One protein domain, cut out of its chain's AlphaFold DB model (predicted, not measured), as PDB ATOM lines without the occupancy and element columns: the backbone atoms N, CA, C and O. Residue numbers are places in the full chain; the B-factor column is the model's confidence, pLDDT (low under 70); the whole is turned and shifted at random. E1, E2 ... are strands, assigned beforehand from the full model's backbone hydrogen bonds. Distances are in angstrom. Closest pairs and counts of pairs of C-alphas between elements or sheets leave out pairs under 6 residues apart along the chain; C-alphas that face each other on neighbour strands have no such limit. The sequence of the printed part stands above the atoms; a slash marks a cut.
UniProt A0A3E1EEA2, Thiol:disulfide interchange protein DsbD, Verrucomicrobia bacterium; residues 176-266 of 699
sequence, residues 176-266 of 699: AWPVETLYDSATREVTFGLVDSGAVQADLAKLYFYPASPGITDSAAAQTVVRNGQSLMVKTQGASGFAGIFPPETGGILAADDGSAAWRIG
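What this domain is: This is residues 176 to 266 of the 699 residues of the protein "Thiol:disulfide interchange protein DsbD" of Verrucomicrobia bacterium (UniProt A0A3E1EEA2). The shape is a small, loosely closed sandwich of two antiparallel sheets set partly face to face with their strands crossed: a larger, strongly twisted sheet of E1, E2, E5 and E4, and a smaller sheet of E3, E6 and E7 over one of its faces. The smaller sheet comes nearest to the larger one through E3, at E4 and E5, and two long loops, residues 212 to 223 and 238 to 251, run between the sheets. The printed part has 91 residues with seven named strands, E1 to E7 in chain order, and no named helix; the class is all strand, though under half of the residues, 39 of 91, are in named elements. The sheet orders are E1, E2, E5, E4 and E3, E6, E7. The whole is compact, with a radius of gyration of the C-alphas of 12.4 A and spans of 35 by 23 by 21 A.

Where its parts are: E1, residues 179 to 184, begins at C-alpha 179 (130.796, 113.628, 89.763) and is 16.5 A long. E2, residues 189 to 195, is 19.1 A long. E3 is residues 207 to 211, and E4 is residues 224 to 228. E5, residues 231 to 237, is 19.2 A long and ends at C-alpha 237 (121.137, 123.609, 99.399). E6 is residues 252 to 256. E7, residues 262 to 265, ends at C-alpha 265 (129.257, 106.942, 93.379).

How they stand to each other: In the larger sheet E1 and E4 are the edge strands. E1 and E2 form an antiparallel hairpin at 161 degrees, with N 182 and O 191 at 2.9 A, within hydrogen-bond range. E2 and E5 are antiparallel at 161 degrees, with N 192 and O 234 at 2.8 A. E4 and E5 form a hairpin at 151 degrees, with N 226 and O 233 at 2.9 A. In the smaller sheet E6 is the inner strand. It is antiparallel to E3 at 161 degrees, with N 210 and O 253 at 2.8 A, and forms a hairpin with E7 at 160 degrees, with N 254 and O 263 at 2.9 A. Between the sheets, the closest C-alphas of E3 and E4 are those of Leu 207 and Val 225, 6.9 A apart. Those of E3 and E5 are Phe 209 and Val 234, 7.3 A apart. E2 and E7 are only just apart, at 8.3 A; E4 and E6 are apart.

The domain as a whole: The two C-alphas farthest apart are those of Ala 186 and Ser 260, at 36.4 A. The first and last printed C-alphas, of Ala 176 and Gly 266, are 6.7 A apart. The printed part has no cut. The long links are E2 to E3, E3 to E4 and E5 to E6. The mean pLDDT of the printed part is 82.3; residues 198, 243 to 244 and 248 to 249 of this model are under 70.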
ATOM      1  N   ALA A 176     131.528 103.831  88.538       81.75
ATOM      2  CA  ALA A 176     132.595 104.800  88.284       81.75
ATOM      3  C   ALA A 176     132.067 106.033  87.529       81.75
ATOM      4  O   ALA A 176     132.653 106.460  86.539       81.75
ATOM      5  N   TRP A 177     130.914 106.561  87.947       84.56
ATOM      6  CA  TRP A 177     130.338 107.754  87.328       84.56
ATOM      7  C   TRP A 177     131.110 109.000  87.775       84.56
ATOM      8  O   TRP A 177     131.246 109.211  88.984       84.56
ATOM      9  N   PRO A 178     131.602 109.831  86.839       77.56
ATOM     10  CA  PRO A 178     132.131 111.148  87.163       77.56
ATOM     11  C   PRO A 178     131.107 111.984  87.936       77.56
ATOM     12  O   PRO A 178     129.919 111.992  87.595       77.56
ATOM     13  N   VAL A 179     131.587 112.685  88.967       81.75
ATOM     14  CA  VAL A 179     130.796 113.628  89.763       81.75
ATOM     15  C   VAL A 179     131.337 115.026  89.524       81.75
ATOM     16  O   VAL A 179     132.460 115.340  89.914       81.75
ATOM     17  N   GLU A 180     130.527 115.869  88.904       80.12
ATOM     18  CA  GLU A 180     130.797 117.297  88.786       80.12
ATOM     19  C   GLU A 180     130.008 118.043  89.856       80.12
ATOM     20  O   GLU A 180     128.810 117.820  90.028       80.12
ATOM     21  N   THR A 181     130.661 118.935  90.593       81.62
ATOM     22  CA  THR A 181     130.002 119.719  91.640       81.62
ATOM     23  C   THR A 181     130.034 121.197  91.326       81.62
ATOM     24  O   THR A 181     131.099 121.767  91.091       81.62
ATOM     25  N   LEU A 182     128.867 121.830  91.381       77.06
ATOM     26  CA  LEU A 182     128.708 123.270  91.232       77.06
ATOM     27  C   LEU A 182     128.128 123.848  92.521       77.06
ATOM     28  O   LEU A 182     127.220 123.267  93.115       77.06
ATOM     29  N   TYR A 183     128.648 124.999  92.936       83.38
ATOM     30  CA  TYR A 183     128.124 125.764  94.061       83.38
ATOM     31  C   TYR A 183     127.832 127.195  93.624       83.38
ATOM     32  O   TYR A 183     128.729 127.895  93.156       83.38
ATOM     33  N   ASP A 184     126.587 127.625  93.797       79.62
ATOM     34  CA  ASP A 184     126.185 129.016  93.630       79.62
ATOM     35  C   ASP A 184     126.203 129.711  94.996       79.62
ATOM     36  O   ASP A 184     125.347 129.480  95.848       79.62
ATOM     37  N   SER A 185     127.179 130.593  95.206       73.06
ATOM     38  CA  SER A 185     127.336 131.323  96.465       73.06
ATOM     39  C   SER A 185     126.208 132.315  96.757       73.06
ATOM     40  O   SER A 185     126.015 132.671  97.917       73.06
ATOM     41  N   ALA A 186     125.482 132.795  95.739       76.00
ATOM     42  CA  ALA A 186     124.405 133.767  95.928       76.00
ATOM     43  C   ALA A 186     123.131 133.099  96.461       76.00
ATOM     44  O   ALA A 186     122.461 133.640  97.339       76.00
ATOM     45  N   THR A 187     122.814 131.911  95.945       78.06
ATOM     46  CA  THR A 187     121.612 131.145  96.314       78.06
ATOM     47  C   THR A 187     121.893 130.025  97.316       78.06
ATOM     48  O   THR A 187     120.956 129.432  97.849       78.06
ATOM     49  N   ARG A 188     123.175 129.745  97.591       82.94
ATOM     50  CA  ARG A 188     123.673 128.563  98.314       82.94
ATOM     51  C   ARG A 188     123.254 127.239  97.664       82.94
ATOM     52  O   ARG A 188     123.251 126.214  98.342       82.94
ATOM     53  N   GLU A 189     122.890 127.226  96.383       87.38
ATOM     54  CA  GLU A 189     122.539 125.989  95.680       87.38
ATOM     55  C   GLU A 189     123.804 125.153  95.435       87.38
ATOM     56  O   GLU A 189     124.804 125.640  94.908       87.38
ATOM     57  N   VAL A 190     123.761 123.879  95.819       85.81
ATOM     58  CA  VAL A 190     124.757 122.861  95.472       85.81
ATOM     59  C   VAL A 190     124.132 121.945  94.432       85.81
ATOM     60  O   VAL A 190     123.045 121.403  94.641       85.81
ATOM     61  N   THR A 191     124.828 121.746  93.318       86.00
ATOM     62  CA  THR A 191     124.413 120.820  92.264       86.00
ATOM     63  C   THR A 191     125.458 119.730  92.074       86.00
ATOM     64  O   THR A 191     126.620 120.041  91.818       86.00
ATOM     65  N   PHE A 192     125.040 118.467  92.159       87.06
ATOM     66  CA  PHE A 192     125.844 117.304  91.779       87.06
ATOM     67  C   PHE A 192     125.406 116.821  90.394       87.06
ATOM     68  O   PHE A 192     124.279 116.356  90.227       87.06
ATOM     69  N   GLY A 193     126.284 116.940  89.404       86.06
ATOM     70  CA  GLY A 193     126.146 116.337  88.086       86.06
ATOM     71  C   GLY A 193     126.740 114.933  88.092       86.06
ATOM     72  O   GLY A 193     127.950 114.771  88.212       86.06
ATOM     73  N   LEU A 194     125.888 113.919  87.979       87.06
ATOM     74  CA  LEU A 194     126.262 112.507  87.955       87.06
ATOM     75  C   LEU A 194     126.145 112.004  86.516       87.06
ATOM     76  O   LEU A 194     125.033 111.913  85.992       87.06
ATOM     77  N   VAL A 195     127.261 111.690  85.861       83.06
ATOM     78  CA  VAL A 195     127.240 111.191  84.474       83.06
ATOM     79  C   VAL A 195     126.919 109.695  84.485       83.06
ATOM     80  O   VAL A 195     127.810 108.858  84.613       83.06
ATOM     81  N   ASP A 196     125.631 109.355  84.398       80.38
ATOM     82  CA  ASP A 196     125.133 107.979  84.537       80.38
ATOM     83  C   ASP A 196     125.035 107.221  83.205       80.38
ATOM     84  O   ASP A 196     124.727 106.027  83.193       80.38
ATOM     85  N   SER A 197     125.250 107.908  82.077       73.19
ATOM     86  CA  SER A 197     125.139 107.356  80.719       73.19
ATOM     87  C   SER A 197     123.804 106.637  80.451       73.19
ATOM     88  O   SER A 197     123.741 105.725  79.626       73.19
ATOM     89  N   GLY A 198     122.721 107.029  81.136       69.94
ATOM     90  CA  GLY A 198     121.401 106.401  81.003       69.94
ATOM     91  C   GLY A 198     121.214 105.094  81.785       69.94
ATOM     92  O   GLY A 198     120.207 104.410  81.588       69.94
ATOM     93  N   ALA A 199     122.142 104.743  82.679       74.38
ATOM     94  CA  ALA A 199     122.052 103.551  83.523       74.38
ATOM     95  C   ALA A 199     120.889 103.607  84.528       74.38
ATOM     96  O   ALA A 199     120.357 102.563  84.912       74.38
ATOM     97  N   VAL A 200     120.460 104.802  84.942       81.44
ATOM     98  CA  VAL A 200     119.299 104.966  85.822       81.44
ATOM     99  C   VAL A 200     118.031 105.087  84.971       81.44
ATOM    100  O   VAL A 200     117.850 106.051  84.231       81.44
ATOM    101  N   GLN A 201     117.135 104.104  85.067       74.44
ATOM    102  CA  GLN A 201     115.819 104.112  84.398       74.44
ATOM    103  C   GLN A 201     114.652 104.274  85.387       74.44
ATOM    104  O   GLN A 201     113.490 104.197  85.000       74.44
ATOM    105  N   ALA A 202     114.968 104.474  86.669       72.75
ATOM    106  CA  ALA A 202     113.984 104.678  87.721       72.75
ATOM    107  C   ALA A 202     113.266 106.029  87.575       72.75
ATOM    108  O   ALA A 202     113.785 106.968  86.966       72.75
ATOM    109  N   ASP A 203     112.082 106.125  88.179       81.25
ATOM    110  CA  ASP A 203     111.357 107.385  88.325       81.25
ATOM    111  C   ASP A 203     112.216 108.392  89.107       81.25
ATOM    112  O   ASP A 203     112.512 108.191  90.287       81.25
ATOM    113  N   LEU A 204     112.623 109.472  88.436       82.44
ATOM    114  CA  LEU A 204     113.533 110.476  88.992       82.44
ATOM    115  C   LEU A 204     112.958 111.157  90.238       82.44
ATOM    116  O   LEU A 204     113.724 111.576  91.102       82.44
ATOM    117  N   ALA A 205     111.627 111.223  90.363       79.75
ATOM    118  CA  ALA A 205     110.961 111.804  91.528       79.75
ATOM    119  C   ALA A 205     111.131 110.963  92.805       79.75
ATOM    120  O   ALA A 205     110.908 111.468  93.902       79.75
ATOM    121  N   LYS A 206     111.527 109.691  92.671       86.06
ATOM    122  CA  LYS A 206     111.736 108.754  93.785       86.06
ATOM    123  C   LYS A 206     113.209 108.529  94.113       86.06
ATOM    124  O   LYS A 206     113.521 107.653  94.915       86.06
ATOM    125  N   LEU A 207     114.117 109.259  93.466       89.88
ATOM    126  CA  LEU A 207     115.549 109.147  93.711       89.88
ATOM    127  C   LEU A 207     115.997 110.146  94.773       89.88
ATOM    128  O   LEU A 207     115.639 111.322  94.732       89.88
ATOM    129  N   TYR A 208     116.855 109.683  95.674       91.50
ATOM    130  CA  TYR A 208     117.518 110.522  96.659       91.50
ATOM    131  C   TYR A 208     119.023 110.279  96.653       91.50
ATOM    132  O   TYR A 208     119.485 109.135  96.578       91.50
ATOM    133  N   PHE A 209     119.795 111.361  96.738       91.69
ATOM    134  CA  PHE A 209     121.244 111.296  96.829       91.69
ATOM    135  C   PHE A 209     121.694 111.531  98.271       91.69
ATOM    136  O   PHE A 209     121.485 112.597  98.851       91.69
ATOM    137  N   TYR A 210     122.339 110.527  98.848       92.12
ATOM    138  CA  TYR A 210     122.962 110.565 100.160       92.12
ATOM    139  C   TYR A 210     124.443 110.933  99.998       92.12
ATOM    140  O   TYR A 210     125.239 110.070  99.617       92.12
ATOM    141  N   PRO A 211     124.853 112.187 100.254       89.56
ATOM    142  CA  PRO A 211     126.254 112.579 100.134       89.56
ATOM    143  C   PRO A 211     127.092 111.866 101.200       89.56
ATOM    144  O   PRO A 211     126.716 111.857 102.369       89.56
ATOM    145  N   ALA A 212     128.237 111.295 100.826       87.00
ATOM    146  CA  ALA A 212     129.138 110.619 101.768       87.00
ATOM    147  C   ALA A 212     129.934 111.616 102.631       87.00
ATOM    148  O   ALA A 212     130.292 111.320 103.769       87.00
ATOM    149  N   SER A 213     130.185 112.817 102.104       84.62
ATOM    150  CA  SER A 213     130.964 113.854 102.782       84.62
ATOM    151  C   SER A 213     130.070 114.760 103.641       84.62
ATOM    152  O   SER A 213     129.185 115.435 103.101       84.62
ATOM    153  N   PRO A 214     130.284 114.822 104.970       82.56
ATOM    154  CA  PRO A 214     129.501 115.682 105.850       82.56
ATOM    155  C   PRO A 214     129.839 117.165 105.638       82.56
ATOM    156  O   PRO A 214     130.965 117.520 105.299       82.56
ATOM    157  N   GLY A 215     128.863 118.045 105.883       80.38
ATOM    158  CA  GLY A 215     129.067 119.501 105.884       80.38
ATOM    159  C   GLY A 215     129.065 120.187 104.512       80.38
ATOM    160  O   GLY A 215     129.264 121.397 104.458       80.38
ATOM    161  N   ILE A 216     128.821 119.455 103.418       82.94
ATOM    162  CA  ILE A 216     128.674 120.039 102.071       82.94
ATOM    163  C   ILE A 216     127.242 120.536 101.852       82.94
ATOM    164  O   ILE A 216     127.026 121.674 101.442       82.94
ATOM    165  N   THR A 217     126.250 119.694 102.148       85.56
ATOM    166  CA  THR A 217     124.829 119.991 101.925       85.56
ATOM    167  C   THR A 217     124.090 120.161 103.243       85.56
ATOM    168  O   THR A 217     124.413 119.514 104.240       85.56
ATOM    169  N   ASP A 218     123.066 121.007 103.240       87.50
ATOM    170  CA  ASP A 218     122.054 121.007 104.286       87.50
ATOM    171  C   ASP A 218     121.226 119.724 104.142       87.50
ATOM    172  O   ASP A 218     120.575 119.500 103.120       87.50
ATOM    173  N   SER A 219     121.297 118.837 105.135       83.94
ATOM    174  CA  SER A 219     120.591 117.557 105.082       83.94
ATOM    175  C   SER A 219     119.071 117.732 105.108       83.94
ATOM    176  O   SER A 219     118.360 116.906 104.531       83.94
ATOM    177  N   ALA A 220     118.559 118.805 105.719       85.25
ATOM    178  CA  ALA A 220     117.125 119.077 105.791       85.25
ATOM    179  C   ALA A 220     116.561 119.650 104.477       85.25
ATOM    180  O   ALA A 220     115.348 119.603 104.257       85.25
ATOM    181  N   ALA A 221     117.417 120.152 103.579       87.25
ATOM    182  CA  ALA A 221     116.984 120.720 102.311       87.25
ATOM    183  C   ALA A 221     116.352 119.664 101.389       87.25
ATOM    184  O   ALA A 221     116.777 118.505 101.318       87.25
ATOM    185  N   ALA A 222     115.310 120.077 100.665       87.56
ATOM    186  CA  ALA A 222     114.722 119.256  99.618       87.56
ATOM    187  C   ALA A 222     115.723 119.078  98.468       87.56
ATOM    188  O   ALA A 222     116.428 120.020  98.100       87.56
ATOM    189  N   GLN A 223     115.759 117.872  97.899       91.75
ATOM    190  CA  GLN A 223     116.558 117.575  96.717       91.75
ATOM    191  C   GLN A 223     115.653 117.446  95.499       91.75
ATOM    192  O   GLN A 223     114.592 116.829  95.581       91.75
ATOM    193  N   THR A 224     116.108 117.973  94.367       89.50
ATOM    194  CA  THR A 224     115.442 117.784  93.075       89.50
ATOM    195  C   THR A 224     116.403 117.088  92.128       89.50
ATOM    196  O   THR A 224     117.502 117.588  91.889       89.50
ATOM    197  N   VAL A 225     115.988 115.949  91.577       89.88
ATOM    198  CA  VAL A 225     116.766 115.198  90.588       89.88
ATOM    199  C   VAL A 225     116.173 115.447  89.208       89.88
ATOM    200  O   VAL A 225     115.012 115.130  88.951       89.88
ATOM    201  N   VAL A 226     116.966 116.025  88.310       87.56
ATOM    202  CA  VAL A 226     116.553 116.315  86.932       87.56
ATOM    203  C   VAL A 226     117.539 115.668  85.975       87.56
ATOM    204  O   VAL A 226     118.748 115.747  86.174       87.56
ATOM    205  N   ARG A 227     117.044 115.041  84.908       86.44
ATOM    206  CA  ARG A 227     117.912 114.533  83.846       86.44
ATOM    207  C   ARG A 227     118.229 115.641  82.846       86.44
ATOM    208  O   ARG A 227     117.323 116.283  82.323       86.44
ATOM    209  N   ASN A 228     119.512 115.825  82.561       80.69
ATOM    210  CA  ASN A 228     120.012 116.712  81.521       80.69
ATOM    211  C   ASN A 228     120.933 115.912  80.588       80.69
ATOM    212  O   ASN A 228     122.096 115.664  80.902       80.69
ATOM    213  N   GLY A 229     120.390 115.440  79.463       80.56
ATOM    214  CA  GLY A 229     121.114 114.564  78.540       80.56
ATOM    215  C   GLY A 229     121.521 113.236  79.192       80.56
ATOM    216  O   GLY A 229     120.658 112.456  79.594       80.56
ATOM    217  N   GLN A 230     122.831 112.988  79.279       78.88
ATOM    218  CA  GLN A 230     123.439 111.780  79.867       78.88
ATOM    219  C   GLN A 230     123.838 111.943  81.345       78.88
ATOM    220  O   GLN A 230     124.502 111.064  81.898       78.88
ATOM    221  N   SER A 231     123.451 113.060  81.969       80.38
ATOM    222  CA  SER A 231     123.766 113.364  83.362       80.38
ATOM    223  C   SER A 231     122.498 113.546  84.190       80.38
ATOM    224  O   SER A 231     121.505 114.129  83.738       80.38
ATOM    225  N   LEU A 232     122.534 113.080  85.434       87.75
ATOM    226  CA  LEU A 232     121.555 113.404  86.464       87.75
ATOM    227  C   LEU A 232     122.068 114.589  87.275       87.75
ATOM    228  O   LEU A 232     123.154 114.538  87.839       87.75
ATOM    229  N   MET A 233     121.278 115.652  87.336       86.94
ATOM    230  CA  MET A 233     121.556 116.845  88.123       86.94
ATOM    231  C   MET A 233     120.771 116.752  89.424       86.94
ATOM    232  O   MET A 233     119.545 116.871  89.420       86.94
ATOM    233  N   VAL A 234     121.475 116.539  90.531       90.25
ATOM    234  CA  VAL A 234     120.908 116.583  91.878       90.25
ATOM    235  C   VAL A 234     121.122 117.983  92.433       90.25
ATOM    236  O   VAL A 234     122.251 118.364  92.733       90.25
ATOM    237  N   LYS A 235     120.044 118.748  92.573       90.75
ATOM    238  CA  LYS A 235     120.062 120.098  93.146       90.75
ATOM    239  C   LYS A 235     119.614 120.070  94.598       90.75
ATOM    240  O   LYS A 235     118.594 119.457  94.907       90.75
ATOM    241  N   THR A 236     120.353 120.744  95.470       92.50
ATOM    242  CA  THR A 236     120.052 120.889  96.902       92.50
ATOM    243  C   THR A 236     120.647 122.189  97.454       92.50
ATOM    244  O   THR A 236     121.285 122.937  96.717       92.50
ATOM    245  N   GLN A 237     120.468 122.480  98.744       90.75
ATOM    246  CA  GLN A 237     121.137 123.609  99.399       90.75
ATOM    247  C   GLN A 237     122.425 123.185 100.111       90.75
ATOM    248  O   GLN A 237     122.518 122.104 100.693       90.75
ATOM    249  N   GLY A 238     123.424 124.063 100.084       85.50
ATOM    250  CA  GLY A 238     124.672 123.935 100.824       85.50
ATOM    251  C   GLY A 238     124.487 124.180 102.320       85.50
ATOM    252  O   GLY A 238     123.660 125.003 102.733       85.50
ATOM    253  N   ALA A 239     125.281 123.491 103.141       84.88
ATOM    254  CA  ALA A 239     125.250 123.655 104.593       84.88
ATOM    255  C   ALA A 239     125.561 125.108 105.006       84.88
ATOM    256  O   ALA A 239     126.273 125.837 104.310       84.88
ATOM    257  N   SER A 240     125.037 125.551 106.152       76.44
ATOM    258  CA  SER A 240     125.344 126.881 106.694       76.44
ATOM    259  C   SER A 240     126.848 127.008 106.965       76.44
ATOM    260  O   SER A 240     127.384 126.254 107.776       76.44
ATOM    261  N   GLY A 241     127.519 127.941 106.286       71.06
ATOM    262  CA  GLY A 241     128.973 128.131 106.379       71.06
ATOM    263  C   GLY A 241     129.796 127.342 105.352       71.06
ATOM    264  O   GLY A 241     131.023 127.422 105.375       71.06
ATOM    265  N   PHE A 242     129.164 126.605 104.429       73.81
ATOM    266  CA  PHE A 242     129.883 125.975 103.323       73.81
ATOM    267  C   PHE A 242     130.411 127.038 102.345       73.81
ATOM    268  O   PHE A 242     129.651 127.795 101.742       73.81
ATOM    269  N   ALA A 243     131.733 127.085 102.181       68.06
ATOM    270  CA  ALA A 243     132.423 128.089 101.368       68.06
ATOM    271  C   ALA A 243     132.627 127.670  99.896       68.06
ATOM    272  O   ALA A 243     133.399 128.310  99.183       68.06
ATOM    273  N   GLY A 244     131.978 126.594  99.433       65.88
ATOM    274  CA  GLY A 244     132.109 126.118  98.049       65.88
ATOM    275  C   GLY A 244     133.364 125.294  97.759       65.88
ATOM    276  O   GLY A 244     133.699 125.088  96.597       65.88
ATOM    277  N   ILE A 245     134.073 124.831  98.793       72.50
ATOM    278  CA  ILE A 245     135.279 124.007  98.651       72.50
ATOM    279  C   ILE A 245     134.895 122.537  98.826       72.50
ATOM    280  O   ILE A 245     134.593 122.097  99.935       72.50
ATOM    281  N   PHE A 246     134.911 121.780  97.731       70.69
ATOM    282  CA  PHE A 246     134.569 120.357  97.723       70.69
ATOM    283  C   PHE A 246     135.805 119.483  98.016       70.69
ATOM    284  O   PHE A 246     136.874 119.733  97.452       70.69
ATOM    285  N   PRO A 247     135.699 118.451  98.875       70.38
ATOM    286  CA  PRO A 247     136.754 117.456  99.058       70.38
ATOM    287  C   PRO A 247     137.064 116.683  97.759       70.38
ATOM    288  O   PRO A 247     136.159 116.466  96.952       70.38
ATOM    289  N   PRO A 248     138.299 116.182  97.573       56.88
ATOM    290  CA  PRO A 248     138.674 115.408  96.383       56.88
ATOM    291  C   PRO A 248     137.896 114.086  96.231       56.88
ATOM    292  O   PRO A 248     137.746 113.593  95.120       56.88
ATOM    293  N   GLU A 249     137.338 113.542  97.316       64.94
ATOM    294  CA  GLU A 249     136.479 112.347  97.312       64.94
ATOM    295  C   GLU A 249     134.984 112.706  97.400       64.94
ATOM    296  O   GLU A 249     134.235 112.160  98.210       64.94
ATOM    297  N   THR A 250     134.524 113.682  96.612       70.12
ATOM    298  CA  THR A 250     133.101 114.050  96.621       70.12
ATOM    299  C   THR A 250     132.266 112.978  95.915       70.12
ATOM    300  O   THR A 250     132.362 112.781  94.708       70.12
ATOM    301  N   GLY A 251     131.451 112.266  96.696       81.69
ATOM    302  CA  GLY A 251     130.632 111.138  96.258       81.69
ATOM    303  C   GLY A 251     129.498 110.834  97.239       81.69
ATOM    304  O   GLY A 251     129.224 111.612  98.156       81.69
ATOM    305  N   GLY A 252     128.812 109.711  97.048       89.25
ATOM    306  CA  GLY A 252     127.646 109.345  97.847       89.25
ATOM    307  C   GLY A 252     126.941 108.076  97.382       89.25
ATOM    308  O   GLY A 252     127.463 107.307  96.574       89.25
ATOM    309  N   ILE A 253     125.733 107.860  97.893       91.88
ATOM    310  CA  ILE A 253     124.821 106.817  97.420       91.88
ATOM    311  C   ILE A 253     123.631 107.488  96.743       91.88
ATOM    312  O   ILE A 253     122.934 108.278  97.366       91.88
ATOM    313  N   LEU A 254     123.362 107.148  95.486       91.44
ATOM    314  CA  LEU A 254     122.081 107.439  94.847       91.44
ATOM    315  C   LEU A 254     121.179 106.221  95.036       91.44
ATOM    316  O   LEU A 254     121.563 105.125  94.632       91.44
ATOM    317  N   ALA A 255     120.007 106.380  95.642       92.19
ATOM    318  CA  ALA A 255     119.079 105.273  95.860       92.19
ATOM    319  C   ALA A 255     117.636 105.665  95.547       92.19
ATOM    320  O   ALA A 255     117.251 106.825  95.694       92.19
ATOM    321  N   ALA A 256     116.849 104.683  95.113       88.62
ATOM    322  CA  ALA A 256     115.404 104.807  95.007       88.62
ATOM    323  C   ALA A 256     114.756 104.623  96.388       88.62
ATOM    324  O   ALA A 256     115.137 103.725  97.140       88.62
ATOM    325  N   ASP A 257     113.759 105.447  96.709       82.56
ATOM    326  CA  ASP A 257     113.065 105.443  98.007       82.56
ATOM    327  C   ASP A 257     112.342 104.118  98.314       82.56
ATOM    328  O   ASP A 257     112.107 103.793  99.475       82.56
ATOM    329  N   ASP A 258     112.012 103.331  97.287       77.81
ATOM    330  CA  ASP A 258     111.416 101.996  97.419       77.81
ATOM    331  C   ASP A 258     112.449 100.878  97.665       77.81
ATOM    332  O   ASP A 258     112.079  99.711  97.806       77.81
ATOM    333  N   GLY A 259     113.743 101.217  97.705       77.06
ATOM    334  CA  GLY A 259     114.844 100.273  97.887       77.06
ATOM    335  C   GLY A 259     115.114  99.370  96.678       77.06
ATOM    336  O   GLY A 259     115.929  98.454  96.783       77.06
ATOM    337  N   SER A 260     114.466  99.602  95.529       80.19
ATOM    338  CA  SER A 260     114.599  98.751  94.334       80.19
ATOM    339  C   SER A 260     115.988  98.812  93.693       80.19
ATOM    340  O   SER A 260     116.440  97.842  93.078       80.19
ATOM    341  N   ALA A 261     116.680  99.945  93.834       86.12
ATOM    342  CA  ALA A 261     118.014 100.154  93.294       86.12
ATOM    343  C   ALA A 261     118.812 101.176  94.113       86.12
ATOM    344  O   ALA A 261     118.280 102.194  94.557       86.12
ATOM    345  N   ALA A 262     120.111 100.916  94.265       90.12
ATOM    346  CA  ALA A 262     121.056 101.838  94.876       90.12
ATOM    347  C   ALA A 262     122.443 101.716  94.238       90.12
ATOM    348  O   ALA A 262     122.918 100.611  93.955       90.12
ATOM    349  N   TRP A 263     123.102 102.857  94.060       91.12
ATOM    350  CA  TRP A 263     124.412 102.981  93.437       91.12
ATOM    351  C   TRP A 263     125.345 103.797  94.323       91.12
ATOM    352  O   TRP A 263     124.976 104.879  94.773       91.12
ATOM    353  N   ARG A 264     126.563 103.302  94.560       89.31
ATOM    354  CA  ARG A 264     127.615 104.056  95.254       89.31
ATOM    355  C   ARG A 264     128.516 104.724  94.227       89.31
ATOM    356  O   ARG A 264     129.117 104.037  93.400       89.31
ATOM    357  N   ILE A 265     128.598 106.044  94.320       86.94
ATOM    358  CA  ILE A 265     129.257 106.942  93.379       86.94
ATOM    359  C   ILE A 265     130.454 107.575  94.097       86.94
ATOM    360  O   ILE A 265     130.276 108.179  95.152       86.94
ATOM    361  N   GLY A 266     131.661 107.440  93.545       70.88
ATOM    362  CA  GLY A 266     132.898 107.961  94.147       70.88
ATOM    363  C   GLY A 266     133.551 107.025  95.185       70.88
ATOM    364  O   GLY A 266     132.888 106.460  96.058       70.88
TER     365      GLY A 266